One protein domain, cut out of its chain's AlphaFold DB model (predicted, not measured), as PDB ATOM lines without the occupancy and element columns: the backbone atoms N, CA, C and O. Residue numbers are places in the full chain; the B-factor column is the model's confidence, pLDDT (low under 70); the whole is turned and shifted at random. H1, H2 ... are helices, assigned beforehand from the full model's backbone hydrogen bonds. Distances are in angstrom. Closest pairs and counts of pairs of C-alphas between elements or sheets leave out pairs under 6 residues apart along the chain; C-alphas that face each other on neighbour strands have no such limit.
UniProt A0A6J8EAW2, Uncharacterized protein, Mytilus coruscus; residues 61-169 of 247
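This is residues 61 to 169 of the 247 residues of an uncharacterized protein of Mytilus coruscus (UniProt A0A6J8EAW2). A helical hairpin, H2 and H3, meets a long helix, H1, which packs by residues 63 to 70 on H3 and runs on beyond it; short H4 turns off H3 beside H1's beginning. Residues 88 to 109 loop back from H1's far end to H2. The 109 printed residues, class all helix, have four named helices, H1 to H4 in order; the whole is loose, radius of gyration of the C-alphas 16.3 A, spanning 44 by 43 by 24 A.

H1, residues 61 to 87, 39.9 A, begins at C-alpha 61 (-14.623, -51.415, 125.344). H2 is residues 110 to 124, 21.1 A; H3, 132 to 151, 29.2 A; H4, 153 to 163, 15.4 A, ending at C-alpha 163 (-5.227, -47.655, 119.400).

H1 touches H3, the hub, at a steep tilt of 42 degrees; closest C-alphas, Ser 63 and Arg 140, 6.1 A. H1 touches H4 at Ile 66 and Leu 160, closest C-alphas, 6.5 A. H2 touches H3 at a shallow tilt of 10 degrees, opposite ways; closest C-alphas, Val 113 and Ile 146, 5.4 A. H3 and H4 touch only at the corner, closest C-alphas Asn 148 and Ser 156, 5.4 A. H2 is apart from H1 and H4. In H1 to H4 every O i to N i+4 pair is within hydrogen-bond range.

The farthest C-alphas, Cys 89 and Thr 131, are 47.3 A apart. The printed part has no cut; the link H1 to H2 is long, and pLDDT is under 70 in residues 94 to 136.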
ATOM      1  N   VAL A  61     -15.555 -52.558 125.355       90.12
ATOM      2  CA  VAL A  61     -14.623 -51.415 125.344       90.12
ATOM      3  C   VAL A  61     -13.710 -51.450 124.116       90.12
ATOM      4  O   VAL A  61     -13.566 -50.455 123.407       90.12
ATOM      5  N   VAL A  62     -13.108 -52.605 123.816       91.25
ATOM      6  CA  VAL A  62     -12.236 -52.743 122.639       91.25
ATOM      7  C   VAL A  62     -13.018 -52.569 121.334       91.25
ATOM      8  O   VAL A  62     -12.504 -51.962 120.397       91.25
ATOM      9  N   SER A  63     -14.262 -53.050 121.268       89.12
ATOM     10  CA  SER A  63     -15.134 -52.865 120.103       89.12
ATOM     11  C   SER A  63     -15.338 -51.388 119.776       89.12
ATOM     12  O   SER A  63     -15.186 -50.998 118.623       89.12
ATOM     13  N   GLU A  64     -15.641 -50.562 120.779       90.44
ATOM     14  CA  GLU A  64     -15.833 -49.118 120.600       90.44
ATOM     15  C   GLU A  64     -14.569 -48.443 120.053       90.44
ATOM     16  O   GLU A  64     -14.638 -47.659 119.104       90.44
ATOM     17  N   ILE A  65     -13.400 -48.818 120.582       91.25
ATOM     18  CA  ILE A  65     -12.103 -48.307 120.124       91.25
ATOM     19  C   ILE A  65     -11.853 -48.683 118.657       91.25
ATOM     20  O   ILE A  65     -11.451 -47.834 117.858       91.25
ATOM     21  N   ILE A  66     -12.104 -49.942 118.281       89.00
ATOM     22  CA  ILE A  66     -11.932 -50.421 116.900       89.00
ATOM     23  C   ILE A  66     -12.885 -49.683 115.952       89.00
ATOM     24  O   ILE A  66     -12.485 -49.284 114.858       89.00
ATOM     25  N   GLU A  67     -14.139 -49.482 116.354       88.50
ATOM     26  CA  GLU A  67     -15.124 -48.741 115.565       88.50
ATOM     27  C   GLU A  67     -14.697 -47.293 115.321       88.50
ATOM     28  O   GLU A  67     -14.737 -46.816 114.183       88.50
ATOM     29  N   GLU A  68     -14.266 -46.593 116.372       90.31
ATOM     30  CA  GLU A  68     -13.790 -45.216 116.274       90.31
ATOM     31  C   GLU A  68     -12.556 -45.122 115.368       90.31
ATOM     32  O   GLU A  68     -12.489 -44.267 114.478       90.31
ATOM     33  N   TYR A  69     -11.601 -46.038 115.546       89.94
ATOM     34  CA  TYR A  69     -10.384 -46.082 114.742       89.94
ATOM     35  C   TYR A  69     -10.691 -46.338 113.261       89.94
ATOM     36  O   TYR A  69     -10.175 -45.645 112.386       89.94
ATOM     37  N   ASN A  70     -11.612 -47.258 112.973       83.50
ATOM     38  CA  ASN A  70     -12.061 -47.539 111.613       83.50
ATOM     39  C   ASN A  70     -12.766 -46.357 110.956       83.50
ATOM     40  O   ASN A  70     -12.541 -46.090 109.778       83.50
ATOM     41  N   LYS A  71     -13.609 -45.626 111.694       85.69
ATOM     42  CA  LYS A  71     -14.247 -44.413 111.166       85.69
ATOM     43  C   LYS A  71     -13.197 -43.376 110.759       85.69
ATOM     44  O   LYS A  71     -13.329 -42.778 109.690       85.69
ATOM     45  N   LYS A  72     -12.140 -43.204 111.561       86.50
ATOM     46  CA  LYS A  72     -11.014 -42.306 111.248       86.50
ATOM     47  C   LYS A  72     -10.217 -42.787 110.032       86.50
ATOM     48  O   LYS A  72      -9.984 -41.988 109.127       86.50
ATOM     49  N   ASP A  73      -9.873 -44.073 109.972       80.88
ATOM     50  CA  ASP A  73      -9.157 -44.684 108.838       80.88
ATOM     51  C   ASP A  73      -9.944 -44.523 107.526       80.88
ATOM     52  O   ASP A  73      -9.429 -44.026 106.523       80.88
ATOM     53  N   LEU A  74     -11.243 -44.832 107.542       77.31
ATOM     54  CA  LEU A  74     -12.117 -44.658 106.381       77.31
ATOM     55  C   LEU A  74     -12.262 -43.187 105.973       77.31
ATOM     56  O   LEU A  74     -12.286 -42.889 104.781       77.31
ATOM     57  N   ALA A  75     -12.339 -42.257 106.930       80.56
ATOM     58  CA  ALA A  75     -12.400 -40.828 106.632       80.56
ATOM     59  C   ALA A  75     -11.118 -40.330 105.946       80.56
ATOM     60  O   ALA A  75     -11.202 -39.575 104.977       80.56
ATOM     61  N   GLN A  76      -9.944 -40.782 106.396       80.19
ATOM     62  CA  GLN A  76      -8.663 -40.464 105.758       80.19
ATOM     63  C   GLN A  76      -8.590 -41.032 104.338       80.19
ATOM     64  O   GLN A  76      -8.275 -40.301 103.401       80.19
ATOM     65  N   LYS A  77      -8.977 -42.299 104.145       78.19
ATOM     66  CA  LYS A  77      -9.016 -42.916 102.811       78.19
ATOM     67  C   LYS A  77      -9.977 -42.207 101.859       78.19
ATOM     68  O   LYS A  77      -9.657 -42.053 100.685       78.19
ATOM     69  N   ARG A  78     -11.126 -41.732 102.351       78.00
ATOM     70  CA  ARG A  78     -12.057 -40.915 101.552       78.00
ATOM     71  C   ARG A  78     -11.429 -39.595 101.110       78.00
ATOM     72  O   ARG A  78     -11.654 -39.200  99.975       78.00
ATOM     73  N   LYS A  79     -10.661 -38.921 101.974       81.31
ATOM     74  CA  LYS A  79      -9.946 -37.686 101.602       81.31
ATOM     75  C   LYS A  79      -8.921 -37.949 100.501       81.31
ATOM     76  O   LYS A  79      -8.989 -37.304  99.464       81.31
ATOM     77  N   LEU A  80      -8.089 -38.976 100.675       77.75
ATOM     78  CA  LEU A  80      -7.112 -39.391  99.663       77.75
ATOM     79  C   LEU A  80      -7.778 -39.733  98.324       77.75
ATOM     80  O   LEU A  80      -7.283 -39.360  97.267       77.75
ATOM     81  N   LEU A  81      -8.923 -40.420  98.350       75.81
ATOM     82  CA  LEU A  81      -9.661 -40.751  97.131       75.81
ATOM     83  C   LEU A  81     -10.190 -39.498  96.419       75.81
ATOM     84  O   LEU A  81     -10.094 -39.416  95.198       75.81
ATOM     85  N   LYS A  82     -10.685 -38.503  97.168       77.56
ATOM     86  CA  LYS A  82     -11.090 -37.205  96.603       77.56
ATOM     87  C   LYS A  82      -9.915 -36.489  95.943       77.56
ATOM     88  O   LYS A  82     -10.065 -36.003  94.830       77.56
ATOM     89  N   GLU A  83      -8.758 -36.458  96.601       78.75
ATOM     90  CA  GLU A  83      -7.534 -35.855  96.059       78.75
ATOM     91  C   GLU A  83      -7.102 -36.543  94.757       78.75
ATOM     92  O   GLU A  83      -6.846 -35.873  93.761       78.75
ATOM     93  N   ILE A  84      -7.111 -37.880  94.720       73.19
ATOM     94  CA  ILE A  84      -6.798 -38.657  93.511       73.19
ATOM     95  C   ILE A  84      -7.779 -38.344  92.375       73.19
ATOM     96  O   ILE A  84      -7.353 -38.200  91.232       73.19
ATOM     97  N   ASN A  85      -9.077 -38.240  92.665       73.56
ATOM     98  CA  ASN A  85     -10.080 -37.917  91.650       73.56
ATOM     99  C   ASN A  85      -9.884 -36.507  91.084       73.56
ATOM    100  O   ASN A  85      -9.949 -36.334  89.871       73.56
ATOM    101  N   ILE A  86      -9.571 -35.526  91.938       79.12
ATOM    102  CA  ILE A  86      -9.244 -34.161  91.502       79.12
ATOM    103  C   ILE A  86      -8.034 -34.183  90.558       79.12
ATOM    104  O   ILE A  86      -8.087 -33.589  89.486       79.12
ATOM    105  N   LEU A  87      -6.973 -34.922  90.909       77.88
ATOM    106  CA  LEU A  87      -5.784 -35.071  90.057       77.88
ATOM    107  C   LEU A  87      -6.088 -35.749  88.714       77.88
ATOM    108  O   LEU A  87      -5.440 -35.457  87.714       77.88
ATOM    109  N   ARG A  88      -7.073 -36.651  88.680       76.88
ATOM    110  CA  ARG A  88      -7.544 -37.315  87.454       76.88
ATOM    111  C   ARG A  88      -8.500 -36.462  86.624       76.88
ATOM    112  O   ARG A  88      -8.938 -36.927  85.579       76.88
ATOM    113  N   CYS A  89      -8.808 -35.240  87.069       79.94
ATOM    114  CA  CYS A  89      -9.848 -34.393  86.485       79.94
ATOM    115  C   CYS A  89     -11.237 -35.066  86.471       79.94
ATOM    116  O   CYS A  89     -12.080 -34.749  85.638       79.94
ATOM    117  N   ASP A  90     -11.480 -35.987  87.408       75.56
ATOM    118  CA  ASP A  90     -12.764 -36.653  87.613       75.56
ATOM    119  C   ASP A  90     -13.599 -35.918  88.672       75.56
ATOM    120  O   ASP A  90     -13.100 -35.114  89.463       75.56
ATOM    121  N   ASN A  91     -14.896 -36.239  88.755       77.81
ATOM    122  CA  ASN A  91     -15.733 -35.724  89.838       77.81
ATOM    123  C   ASN A  91     -15.162 -36.171  91.209       77.81
ATOM    124  O   ASN A  91     -14.993 -37.370  91.450       77.81
ATOM    125  N   PRO A  92     -14.901 -35.240  92.148       74.62
ATOM    126  CA  PRO A  92     -14.259 -35.543  93.428       74.62
ATOM    127  C   PRO A  92     -15.071 -36.519  94.283       74.62
ATOM    128  O   PRO A  92     -14.505 -37.330  95.012       74.62
ATOM    129  N   ASN A  93     -16.399 -36.480  94.178       75.62
ATOM    130  CA  ASN A  93     -17.295 -37.380  94.900       75.62
ATOM    131  C   ASN A  93     -17.560 -38.684  94.140       75.62
ATOM    132  O   ASN A  93     -18.320 -39.521  94.628       75.62
ATOM    133  N   ASN A  94     -16.950 -38.871  92.965       69.12
ATOM    134  CA  ASN A  94     -17.103 -40.089  92.198       69.12
ATOM    135  C   ASN A  94     -16.431 -41.245  92.932       69.12
ATOM    136  O   ASN A  94     -15.208 -41.364  92.996       69.12
ATOM    137  N   ILE A  95     -17.249 -42.132  93.478       60.88
ATOM    138  CA  ILE A  95     -16.785 -43.413  93.988       60.88
ATOM    139  C   ILE A  95     -16.824 -44.388  92.805       60.88
ATOM    140  O   ILE A  95     -17.572 -45.362  92.827       60.88
ATOM    141  N   ASN A  96     -16.089 -44.082  91.727       52.81
ATOM    142  CA  ASN A  96     -16.107 -44.908  90.523       52.81
ATOM    143  C   ASN A  96     -15.422 -46.239  90.843       52.81
ATOM    144  O   ASN A  96     -14.197 -46.353  90.862       52.81
ATOM    145  N   MET A  97     -16.234 -47.228  91.200       46.78
ATOM    146  CA  MET A  97     -15.800 -48.552  91.645       46.78
ATOM    147  C   MET A  97     -16.240 -49.659  90.694       46.78
ATOM    148  O   MET A  97     -16.093 -50.831  91.034       46.78
ATOM    149  N   GLN A  98     -16.772 -49.330  89.514       35.66
ATOM    150  CA  GLN A  98     -17.300 -50.333  88.594       35.66
ATOM    151  C   GLN A  98     -16.943 -50.077  87.123       35.66
ATOM    152  O   GLN A  98     -16.879 -48.947  86.657       35.66
ATOM    153  N   HIS A  99     -16.771 -51.198  86.412       32.50
ATOM    154  CA  HIS A  99     -16.901 -51.390  84.961       32.50
ATOM    155  C   HIS A  99     -15.705 -51.378  83.996       32.50
ATOM    156  O   HIS A  99     -15.930 -51.601  82.817       32.50
ATOM    157  N   ASN A 100     -14.449 -51.376  84.456       28.89
ATOM    158  CA  ASN A 100     -13.328 -51.909  83.639       28.89
ATOM    159  C   ASN A 100     -12.737 -53.219  84.196       28.89
ATOM    160  O   ASN A 100     -11.644 -53.653  83.838       28.89
ATOM    161  N   TRP A 101     -13.487 -53.890  85.072       36.88
ATOM    162  CA  TRP A 101     -12.978 -54.964  85.930       36.88
ATOM    163  C   TRP A 101     -12.824 -56.337  85.249       36.88
ATOM    164  O   TRP A 101     -12.307 -57.264  85.866       36.88
ATOM    165  N   CYS A 102     -13.251 -56.483  83.986       32.19
ATOM    166  CA  CYS A 102     -13.157 -57.746  83.240       32.19
ATOM    167  C   CYS A 102     -12.027 -57.782  82.194       32.19
ATOM    168  O   CYS A 102     -11.778 -58.841  81.627       32.19
ATOM    169  N   LYS A 103     -11.318 -56.671  81.928       31.38
ATOM    170  CA  LYS A 103     -10.244 -56.670  80.915       31.38
ATOM    171  C   LYS A 103      -8.845 -56.430  81.454       31.38
ATOM    172  O   LYS A 103      -7.927 -57.069  80.957       31.38
ATOM    173  N   GLU A 104      -8.649 -55.641  82.507       33.59
ATOM    174  CA  GLU A 104      -7.296 -55.425  83.021       33.59
ATOM    175  C   GLU A 104      -7.272 -55.271  84.543       33.59
ATOM    176  O   GLU A 104      -7.891 -54.382  85.113       33.59
ATOM    177  N   ASN A 105      -6.462 -56.118  85.184       36.94
ATOM    178  CA  ASN A 105      -5.934 -55.945  86.537       36.94
ATOM    179  C   ASN A 105      -6.938 -56.041  87.709       36.94
ATOM    180  O   ASN A 105      -7.519 -55.052  88.149       36.94
ATOM    181  N   LEU A 106      -6.982 -57.226  88.344       37.72
ATOM    182  CA  LEU A 106      -7.412 -57.421  89.738       37.72
ATOM    183  C   LEU A 106      -6.516 -56.600  90.687       37.72
ATOM    184  O   LEU A 106      -5.572 -57.100  91.303       37.72
ATOM    185  N   LYS A 107      -6.812 -55.309  90.790       49.38
ATOM    186  CA  LYS A 107      -6.215 -54.375  91.735       49.38
ATOM    187  C   LYS A 107      -7.312 -53.890  92.681       49.38
ATOM    188  O   LYS A 107      -8.268 -53.247  92.264       49.38
ATOM    189  N   ASN A 108      -7.083 -54.174  93.960       41.00
ATOM    190  CA  ASN A 108      -7.542 -53.457  95.149       41.00
ATOM    191  C   ASN A 108      -8.682 -54.069  95.981       41.00
ATOM    192  O   ASN A 108      -9.813 -54.278  95.560       41.00
ATOM    193  N   ASP A 109      -8.316 -54.228  97.252       48.47
ATOM    194  CA  ASP A 109      -9.030 -54.665  98.449       48.47
ATOM    195  C   ASP A 109     -10.356 -53.914  98.761       48.47
ATOM    196  O   ASP A 109     -11.051 -54.243  99.714       48.47
ATOM    197  N   VAL A 110     -10.789 -52.937  97.961       45.12
ATOM    198  CA  VAL A 110     -11.948 -52.069  98.274       45.12
ATOM    199  C   VAL A 110     -13.303 -52.777  98.076       45.12
ATOM    200  O   VAL A 110     -14.252 -52.505  98.813       45.12
ATOM    201  N   CYS A 111     -13.396 -53.756  97.164       42.66
ATOM    202  CA  CYS A 111     -14.639 -54.501  96.907       42.66
ATOM    203  C   CYS A 111     -15.128 -55.316  98.115       42.66
ATOM    204  O   CYS A 111     -16.332 -55.417  98.334       42.66
ATOM    205  N   ALA A 112     -14.223 -55.867  98.931       49.09
ATOM    206  CA  ALA A 112     -14.619 -56.652 100.101       49.09
ATOM    207  C   ALA A 112     -15.295 -55.778 101.171       49.09
ATOM    208  O   ALA A 112     -16.267 -56.204 101.788       49.09
ATOM    209  N   VAL A 113     -14.824 -54.538 101.347       47.97
ATOM    210  CA  VAL A 113     -15.381 -53.577 102.312       47.97
ATOM    211  C   VAL A 113     -16.813 -53.201 101.949       47.97
ATOM    212  O   VAL A 113     -17.659 -53.125 102.832       47.97
ATOM    213  N   LEU A 114     -17.116 -53.005 100.666       48.00
ATOM    214  CA  LEU A 114     -18.457 -52.608 100.234       48.00
ATOM    215  C   LEU A 114     -19.433 -53.763 100.124       48.00
ATOM    216  O   LEU A 114     -20.581 -53.568 100.487       48.00
ATOM    217  N   VAL A 115     -18.990 -54.960  99.729       55.75
ATOM    218  CA  VAL A 115     -19.821 -56.168  99.854       55.75
ATOM    219  C   VAL A 115     -20.159 -56.417 101.323       55.75
ATOM    220  O   VAL A 115     -21.300 -56.732 101.633       55.75
ATOM    221  N   LEU A 116     -19.218 -56.185 102.246       54.19
ATOM    222  CA  LEU A 116     -19.488 -56.247 103.683       54.19
ATOM    223  C   LEU A 116     -20.429 -55.131 104.158       54.19
ATOM    224  O   LEU A 116     -21.304 -55.423 104.959       54.19
ATOM    225  N   ILE A 117     -20.314 -53.891 103.663       55.78
ATOM    226  CA  ILE A 117     -21.257 -52.797 103.982       55.78
ATOM    227  C   ILE A 117     -22.659 -53.082 103.413       55.78
ATOM    228  O   ILE A 117     -23.653 -52.811 104.083       55.78
ATOM    229  N   TYR A 118     -22.759 -53.649 102.208       54.09
ATOM    230  CA  TYR A 118     -24.030 -54.007 101.571       54.09
ATOM    231  C   TYR A 118     -24.683 -55.206 102.265       54.09
ATOM    232  O   TYR A 118     -25.875 -55.167 102.540       54.09
ATOM    233  N   LEU A 119     -23.901 -56.227 102.643       54.25
ATOM    234  CA  LEU A 119     -24.356 -57.325 103.503       54.25
ATOM    235  C   LEU A 119     -24.760 -56.818 104.888       54.25
ATOM    236  O   LEU A 119     -25.758 -57.276 105.422       54.25
ATOM    237  N   PHE A 120     -24.046 -55.838 105.449       55.78
ATOM    238  CA  PHE A 120     -24.423 -55.205 106.711       55.78
ATOM    239  C   PHE A 120     -25.778 -54.503 106.597       55.78
ATOM    240  O   PHE A 120     -26.596 -54.617 107.503       55.78
ATOM    241  N   LYS A 121     -26.041 -53.829 105.471       53.00
ATOM    242  CA  LYS A 121     -27.337 -53.203 105.188       53.00
ATOM    243  C   LYS A 121     -28.442 -54.248 104.986       53.00
ATOM    244  O   LYS A 121     -29.459 -54.165 105.656       53.00
ATOM    245  N   MET A 122     -28.190 -55.303 104.206       49.16
ATOM    246  CA  MET A 122     -29.148 -56.403 104.008       49.16
ATOM    247  C   MET A 122     -29.431 -57.220 105.280       49.16
ATOM    248  O   MET A 122     -30.543 -57.702 105.464       49.16
ATOM    249  N   CYS A 123     -28.448 -57.384 106.170       49.56
ATOM    250  CA  CYS A 123     -28.650 -58.002 107.483       49.56
ATOM    251  C   CYS A 123     -29.352 -57.054 108.463       49.56
ATOM    252  O   CYS A 123     -30.129 -57.523 109.287       49.56
ATOM    253  N   SER A 124     -29.118 -55.739 108.366       53.09
ATOM    254  CA  SER A 124     -29.829 -54.730 109.161       53.09
ATOM    255  C   SER A 124     -31.317 -54.665 108.808       53.09
ATOM    256  O   SER A 124     -32.128 -54.435 109.696       53.09
ATOM    257  N   ASP A 125     -31.680 -54.916 107.549       53.31
ATOM    258  CA  ASP A 125     -33.081 -54.970 107.109       53.31
ATOM    259  C   ASP A 125     -33.792 -56.275 107.551       53.31
ATOM    260  O   ASP A 125     -35.014 -56.351 107.524       53.31
ATOM    261  N   ARG A 126     -33.044 -57.293 108.018       51.12
ATOM    262  CA  ARG A 126     -33.561 -58.510 108.693       51.12
ATOM    263  C   ARG A 126     -33.364 -58.489 110.216       51.12
ATOM    264  O   ARG A 126     -33.426 -59.533 110.862       51.12
ATOM    265  N   ALA A 127     -33.079 -57.325 110.800       50.19
ATOM    266  CA  ALA A 127     -32.704 -57.212 112.210       50.19
ATOM    267  C   ALA A 127     -33.802 -57.639 113.202       50.19
ATOM    268  O   ALA A 127     -33.482 -57.867 114.365       50.19
ATOM    269  N   GLU A 128     -35.056 -57.797 112.765       52.81
ATOM    270  CA  GLU A 128     -36.169 -58.237 113.621       52.81
ATOM    271  C   GLU A 128     -35.979 -59.656 114.194       52.81
ATOM    272  O   GLU A 128     -36.541 -59.975 115.236       52.81
ATOM    273  N   GLU A 129     -35.135 -60.487 113.571       55.22
ATOM    274  CA  GLU A 129     -34.912 -61.885 113.975       55.22
ATOM    275  C   GLU A 129     -33.624 -62.108 114.792       55.22
ATOM    276  O   GLU A 129     -33.380 -63.202 115.306       55.22
ATOM    277  N   TRP A 130     -32.769 -61.090 114.922       49.84
ATOM    278  CA  TRP A 130     -31.461 -61.237 115.561       49.84
ATOM    279  C   TRP A 130     -31.528 -60.850 117.031       49.84
ATOM    280  O   TRP A 130     -31.933 -59.744 117.389       49.84
ATOM    281  N   THR A 131     -31.032 -61.724 117.908       56.53
ATOM    282  CA  THR A 131     -30.807 -61.323 119.296       56.53
ATOM    283  C   THR A 131     -29.773 -60.189 119.335       56.53
ATOM    284  O   THR A 131     -28.804 -60.175 118.569       56.53
ATOM    285  N   HIS A 132     -29.939 -59.229 120.254       58.88
ATOM    286  CA  HIS A 132     -29.019 -58.092 120.424       58.88
ATOM    287  C   HIS A 132     -27.536 -58.530 120.530       58.88
ATOM    288  O   HIS A 132     -26.622 -57.812 120.112       58.88
ATOM    289  N   TYR A 133     -27.280 -59.728 121.065       55.69
ATOM    290  CA  TYR A 133     -25.940 -60.296 121.220       55.69
ATOM    291  C   TYR A 133     -25.291 -60.721 119.893       55.69
ATOM    292  O   TYR A 133     -24.095 -60.472 119.692       55.69
ATOM    293  N   ASP A 134     -26.058 -61.302 118.969       62.97
ATOM    294  CA  ASP A 134     -25.535 -61.762 117.678       62.97
ATOM    295  C   ASP A 134     -25.154 -60.582 116.779       62.97
ATOM    296  O   ASP A 134     -24.091 -60.586 116.145       62.97
ATOM    297  N   PHE A 135     -25.955 -59.514 116.811       68.81
ATOM    298  CA  PHE A 135     -25.679 -58.291 116.059       68.81
ATOM    299  C   PHE A 135     -24.369 -57.624 116.495       68.81
ATOM    300  O   PHE A 135     -23.552 -57.217 115.663       68.81
ATOM    301  N   GLN A 136     -24.112 -57.547 117.804       67.50
ATOM    302  CA  GLN A 136     -22.914 -56.888 118.324       67.50
ATOM    303  C   GLN A 136     -21.631 -57.675 118.004       67.50
ATOM    304  O   GLN A 136     -20.598 -57.084 117.677       67.50
ATOM    305  N   SER A 137     -21.700 -59.010 118.040       70.19
ATOM    306  CA  SER A 137     -20.610 -59.894 117.608       70.19
ATOM    307  C   SER A 137     -20.336 -59.766 116.106       70.19
ATOM    308  O   SER A 137     -19.184 -59.632 115.683       70.19
ATOM    309  N   TYR A 138     -21.391 -59.729 115.289       75.50
ATOM    310  CA  TYR A 138     -21.280 -59.539 113.845       75.50
ATOM    311  C   TYR A 138     -20.646 -58.188 113.490       75.50
ATOM    312  O   TYR A 138     -19.665 -58.134 112.744       75.50
ATOM    313  N   LYS A 139     -21.127 -57.101 114.104       75.88
ATOM    314  CA  LYS A 139     -20.601 -55.744 113.917       75.88
ATOM    315  C   LYS A 139     -19.094 -55.660 114.174       75.88
ATOM    316  O   LYS A 139     -18.361 -55.113 113.348       75.88
ATOM    317  N   ARG A 140     -18.602 -56.285 115.250       77.06
ATOM    318  CA  ARG A 140     -17.158 -56.373 115.560       77.06
ATOM    319  C   ARG A 140     -16.352 -57.021 114.448       77.06
ATOM    320  O   ARG A 140     -15.306 -56.503 114.044       77.06
ATOM    321  N   ARG A 141     -16.844 -58.152 113.941       79.62
ATOM    322  CA  ARG A 141     -16.177 -58.914 112.881       79.62
ATOM    323  C   ARG A 141     -16.128 -58.123 111.585       79.62
ATOM    324  O   ARG A 141     -15.087 -58.109 110.937       79.62
ATOM    325  N   VAL A 142     -17.202 -57.411 111.246       80.69
ATOM    326  CA  VAL A 142     -17.246 -56.555 110.055       80.69
ATOM    327  C   VAL A 142     -16.227 -55.426 110.159       80.69
ATOM    328  O   VAL A 142     -15.402 -55.267 109.265       80.69
ATOM    329  N   HIS A 143     -16.198 -54.694 111.273       80.94
ATOM    330  CA  HIS A 143     -15.211 -53.634 111.486       80.94
ATOM    331  C   HIS A 143     -13.767 -54.151 111.430       80.94
ATOM    332  O   HIS A 143     -12.903 -53.536 110.803       80.94
ATOM    333  N   THR A 144     -13.505 -55.315 112.016       81.62
ATOM    334  CA  THR A 144     -12.175 -55.937 111.978       81.62
ATOM    335  C   THR A 144     -11.805 -56.402 110.571       81.62
ATOM    336  O   THR A 144     -10.681 -56.183 110.122       81.62
ATOM    337  N   ALA A 145     -12.754 -56.980 109.831       82.06
ATOM    338  CA  ALA A 145     -12.562 -57.366 108.440       82.06
ATOM    339  C   ALA A 145     -12.230 -56.150 107.569       82.06
ATOM    340  O   ALA A 145     -11.247 -56.186 106.833       82.06
ATOM    341  N   ILE A 146     -12.970 -55.049 107.717       79.44
ATOM    342  CA  ILE A 146     -12.695 -53.788 107.014       79.44
ATOM    343  C   ILE A 146     -11.275 -53.301 107.326       79.44
ATOM    344  O   ILE A 146     -10.513 -52.992 106.408       79.44
ATOM    345  N   HIS A 147     -10.881 -53.300 108.600       84.44
ATOM    346  CA  HIS A 147      -9.544 -52.870 109.004       84.44
ATOM    347  C   HIS A 147      -8.431 -53.770 108.437       84.44
ATOM    348  O   HIS A 147      -7.404 -53.272 107.969       84.44
ATOM    349  N   ASN A 148      -8.640 -55.093 108.422       85.62
ATOM    350  CA  ASN A 148      -7.707 -56.072 107.851       85.62
ATOM    351  C   ASN A 148      -7.549 -55.901 106.344       85.62
ATOM    352  O   ASN A 148      -6.443 -55.978 105.820       85.62
ATOM    353  N   VAL A 149      -8.653 -55.666 105.645       81.25
ATOM    354  CA  VAL A 149      -8.660 -55.410 104.207       81.25
ATOM    355  C   VAL A 149      -7.902 -54.112 103.905       81.25
ATOM    356  O   VAL A 149      -7.097 -54.056 102.977       81.25
ATOM    357  N   ASN A 150      -8.070 -53.105 104.764       81.25
ATOM    358  CA  ASN A 150      -7.430 -51.806 104.634       81.25
ATOM    359  C   ASN A 150      -5.925 -51.790 104.902       81.25
ATOM    360  O   ASN A 150      -5.236 -50.986 104.273       81.25
ATOM    361  N   ASN A 151      -5.444 -52.598 105.848       85.75
ATOM    362  CA  ASN A 151      -4.078 -52.508 106.374       85.75
ATOM    363  C   ASN A 151      -3.253 -53.789 106.172       85.75
ATOM    364  O   ASN A 151      -2.029 -53.753 106.236       85.75
ATOM    365  N   GLY A 152      -3.899 -54.920 105.900       88.69
ATOM    366  CA  GLY A 152      -3.311 -56.250 106.023       88.69
ATOM    367  C   GLY A 152      -3.422 -56.798 107.454       88.69
ATOM    368  O   GLY A 152      -3.542 -56.030 108.405       88.69
ATOM    369  N   PRO A 153      -3.417 -58.130 107.635       89.81
ATOM    370  CA  PRO A 153      -3.733 -58.767 108.913       89.81
ATOM    371  C   PRO A 153      -2.697 -58.486 110.010       89.81
ATOM    372  O   PRO A 153      -3.076 -58.321 111.166       89.81
ATOM    373  N   GLY A 154      -1.406 -58.397 109.671       91.69
ATOM    374  CA  GLY A 154      -0.354 -58.143 110.660       91.69
ATOM    375  C   GLY A 154      -0.356 -56.691 111.138       91.69
ATOM    376  O   GLY A 154      -0.435 -56.428 112.337       91.69
ATOM    377  N   GLU A 155      -0.340 -55.749 110.193       93.75
ATOM    378  CA  GLU A 155      -0.379 -54.307 110.483       93.75
ATOM    379  C   GLU A 155      -1.684 -53.883 111.162       93.75
ATOM    380  O   GLU A 155      -1.687 -53.023 112.042       93.75
ATOM    381  N   SER A 156      -2.797 -54.521 110.795       91.81
ATOM    382  CA  SER A 156      -4.099 -54.300 111.418       91.81
ATOM    383  C   SER A 156      -4.046 -54.535 112.930       91.81
ATOM    384  O   SER A 156      -4.404 -53.639 113.693       91.81
ATOM    385  N   ILE A 157      -3.500 -55.673 113.370       92.56
ATOM    386  CA  ILE A 157      -3.357 -55.999 114.797       92.56
ATOM    387  C   ILE A 157      -2.453 -54.982 115.502       92.56
ATOM    388  O   ILE A 157      -2.810 -54.483 116.566       92.56
ATOM    389  N   VAL A 158      -1.305 -54.625 114.913       94.88
ATOM    390  CA  VAL A 158      -0.373 -53.652 115.514       94.88
ATOM    391  C   VAL A 158      -1.047 -52.291 115.718       94.88
ATOM    392  O   VAL A 158      -0.951 -51.710 116.803       94.88
ATOM    393  N   LYS A 159      -1.760 -51.794 114.701       93.88
ATOM    394  CA  LYS A 159      -2.473 -50.511 114.755       93.88
ATOM    395  C   LYS A 159      -3.614 -50.529 115.770       93.88
ATOM    396  O   LYS A 159      -3.730 -49.583 116.544       93.88
ATOM    397  N   LEU A 160      -4.410 -51.600 115.816       92.31
ATOM    398  CA  LEU A 160      -5.515 -51.723 116.772       92.31
ATOM    399  C   LEU A 160      -5.016 -51.872 118.211       92.31
ATOM    400  O   LEU A 160      -5.545 -51.217 119.102       92.31
ATOM    401  N   CYS A 161      -3.957 -52.647 118.445       91.88
ATOM    402  CA  CYS A 161      -3.310 -52.739 119.753       91.88
ATOM    403  C   CYS A 161      -2.769 -51.373 120.204       91.88
ATOM    404  O   CYS A 161      -3.006 -50.959 121.338       91.88
ATOM    405  N   LYS A 162      -2.131 -50.612 119.304       92.56
ATOM    406  CA  LYS A 162      -1.707 -49.231 119.582       92.56
ATOM    407  C   LYS A 162      -2.898 -48.317 119.906       92.56
ATOM    408  O   LYS A 162      -2.811 -47.540 120.852       92.56
ATOM    409  N   ALA A 163      -4.000 -48.423 119.162       90.88
ATOM    410  CA  ALA A 163      -5.227 -47.655 119.400       90.88
ATOM    411  C   ALA A 163      -5.904 -48.017 120.735       90.88
ATOM    412  O   ALA A 163      -6.449 -47.147 121.407       90.88
ATOM    413  N   ALA A 164      -5.807 -49.282 121.145       88.75
ATOM    414  CA  ALA A 164      -6.251 -49.782 122.441       88.75
ATOM    415  C   ALA A 164      -5.261 -49.489 123.581       88.75
ATOM    416  O   ALA A 164      -5.429 -50.022 124.676       88.75
ATOM    417  N   TRP A 165      -4.246 -48.646 123.341       89.44
ATOM    418  CA  TRP A 165      -3.225 -48.250 124.319       89.44
ATOM    419  C   TRP A 165      -2.357 -49.412 124.820       89.44
ATOM    420  O   TRP A 165      -1.767 -49.345 125.896       89.44
ATOM    421  N   VAL A 166      -2.245 -50.466 124.013       90.12
ATOM    422  CA  VAL A 166      -1.387 -51.628 124.253       90.12
ATOM    423  C   VAL A 166      -0.411 -51.780 123.083       90.12
ATOM    424  O   VAL A 166      -0.543 -52.699 122.276       90.12
ATOM    425  N   PRO A 167       0.553 -50.859 122.909       92.62
ATOM    426  CA  PRO A 167       1.498 -50.960 121.807       92.62
ATOM    427  C   PRO A 167       2.331 -52.243 121.932       92.62
ATOM    428  O   PRO A 167       2.840 -52.577 123.001       92.62
ATOM    429  N   ILE A 168       2.475 -52.966 120.820       91.50
ATOM    430  CA  ILE A 168       3.340 -54.145 120.754       91.50
ATOM    431  C   ILE A 168       4.782 -53.670 120.582       91.50
ATOM    432  O   ILE A 168       5.091 -52.941 119.640       91.50
ATOM    433  N   GLU A 169       5.668 -54.130 121.460       92.81
ATOM    434  CA  GLU A 169       7.088 -53.782 121.430       92.81
ATOM    435  C   GLU A 169       7.726 -54.178 120.078       92.81
ATOM    436  O   GLU A 169       7.694 -55.367 119.722       92.81
TER     437      GLU A 169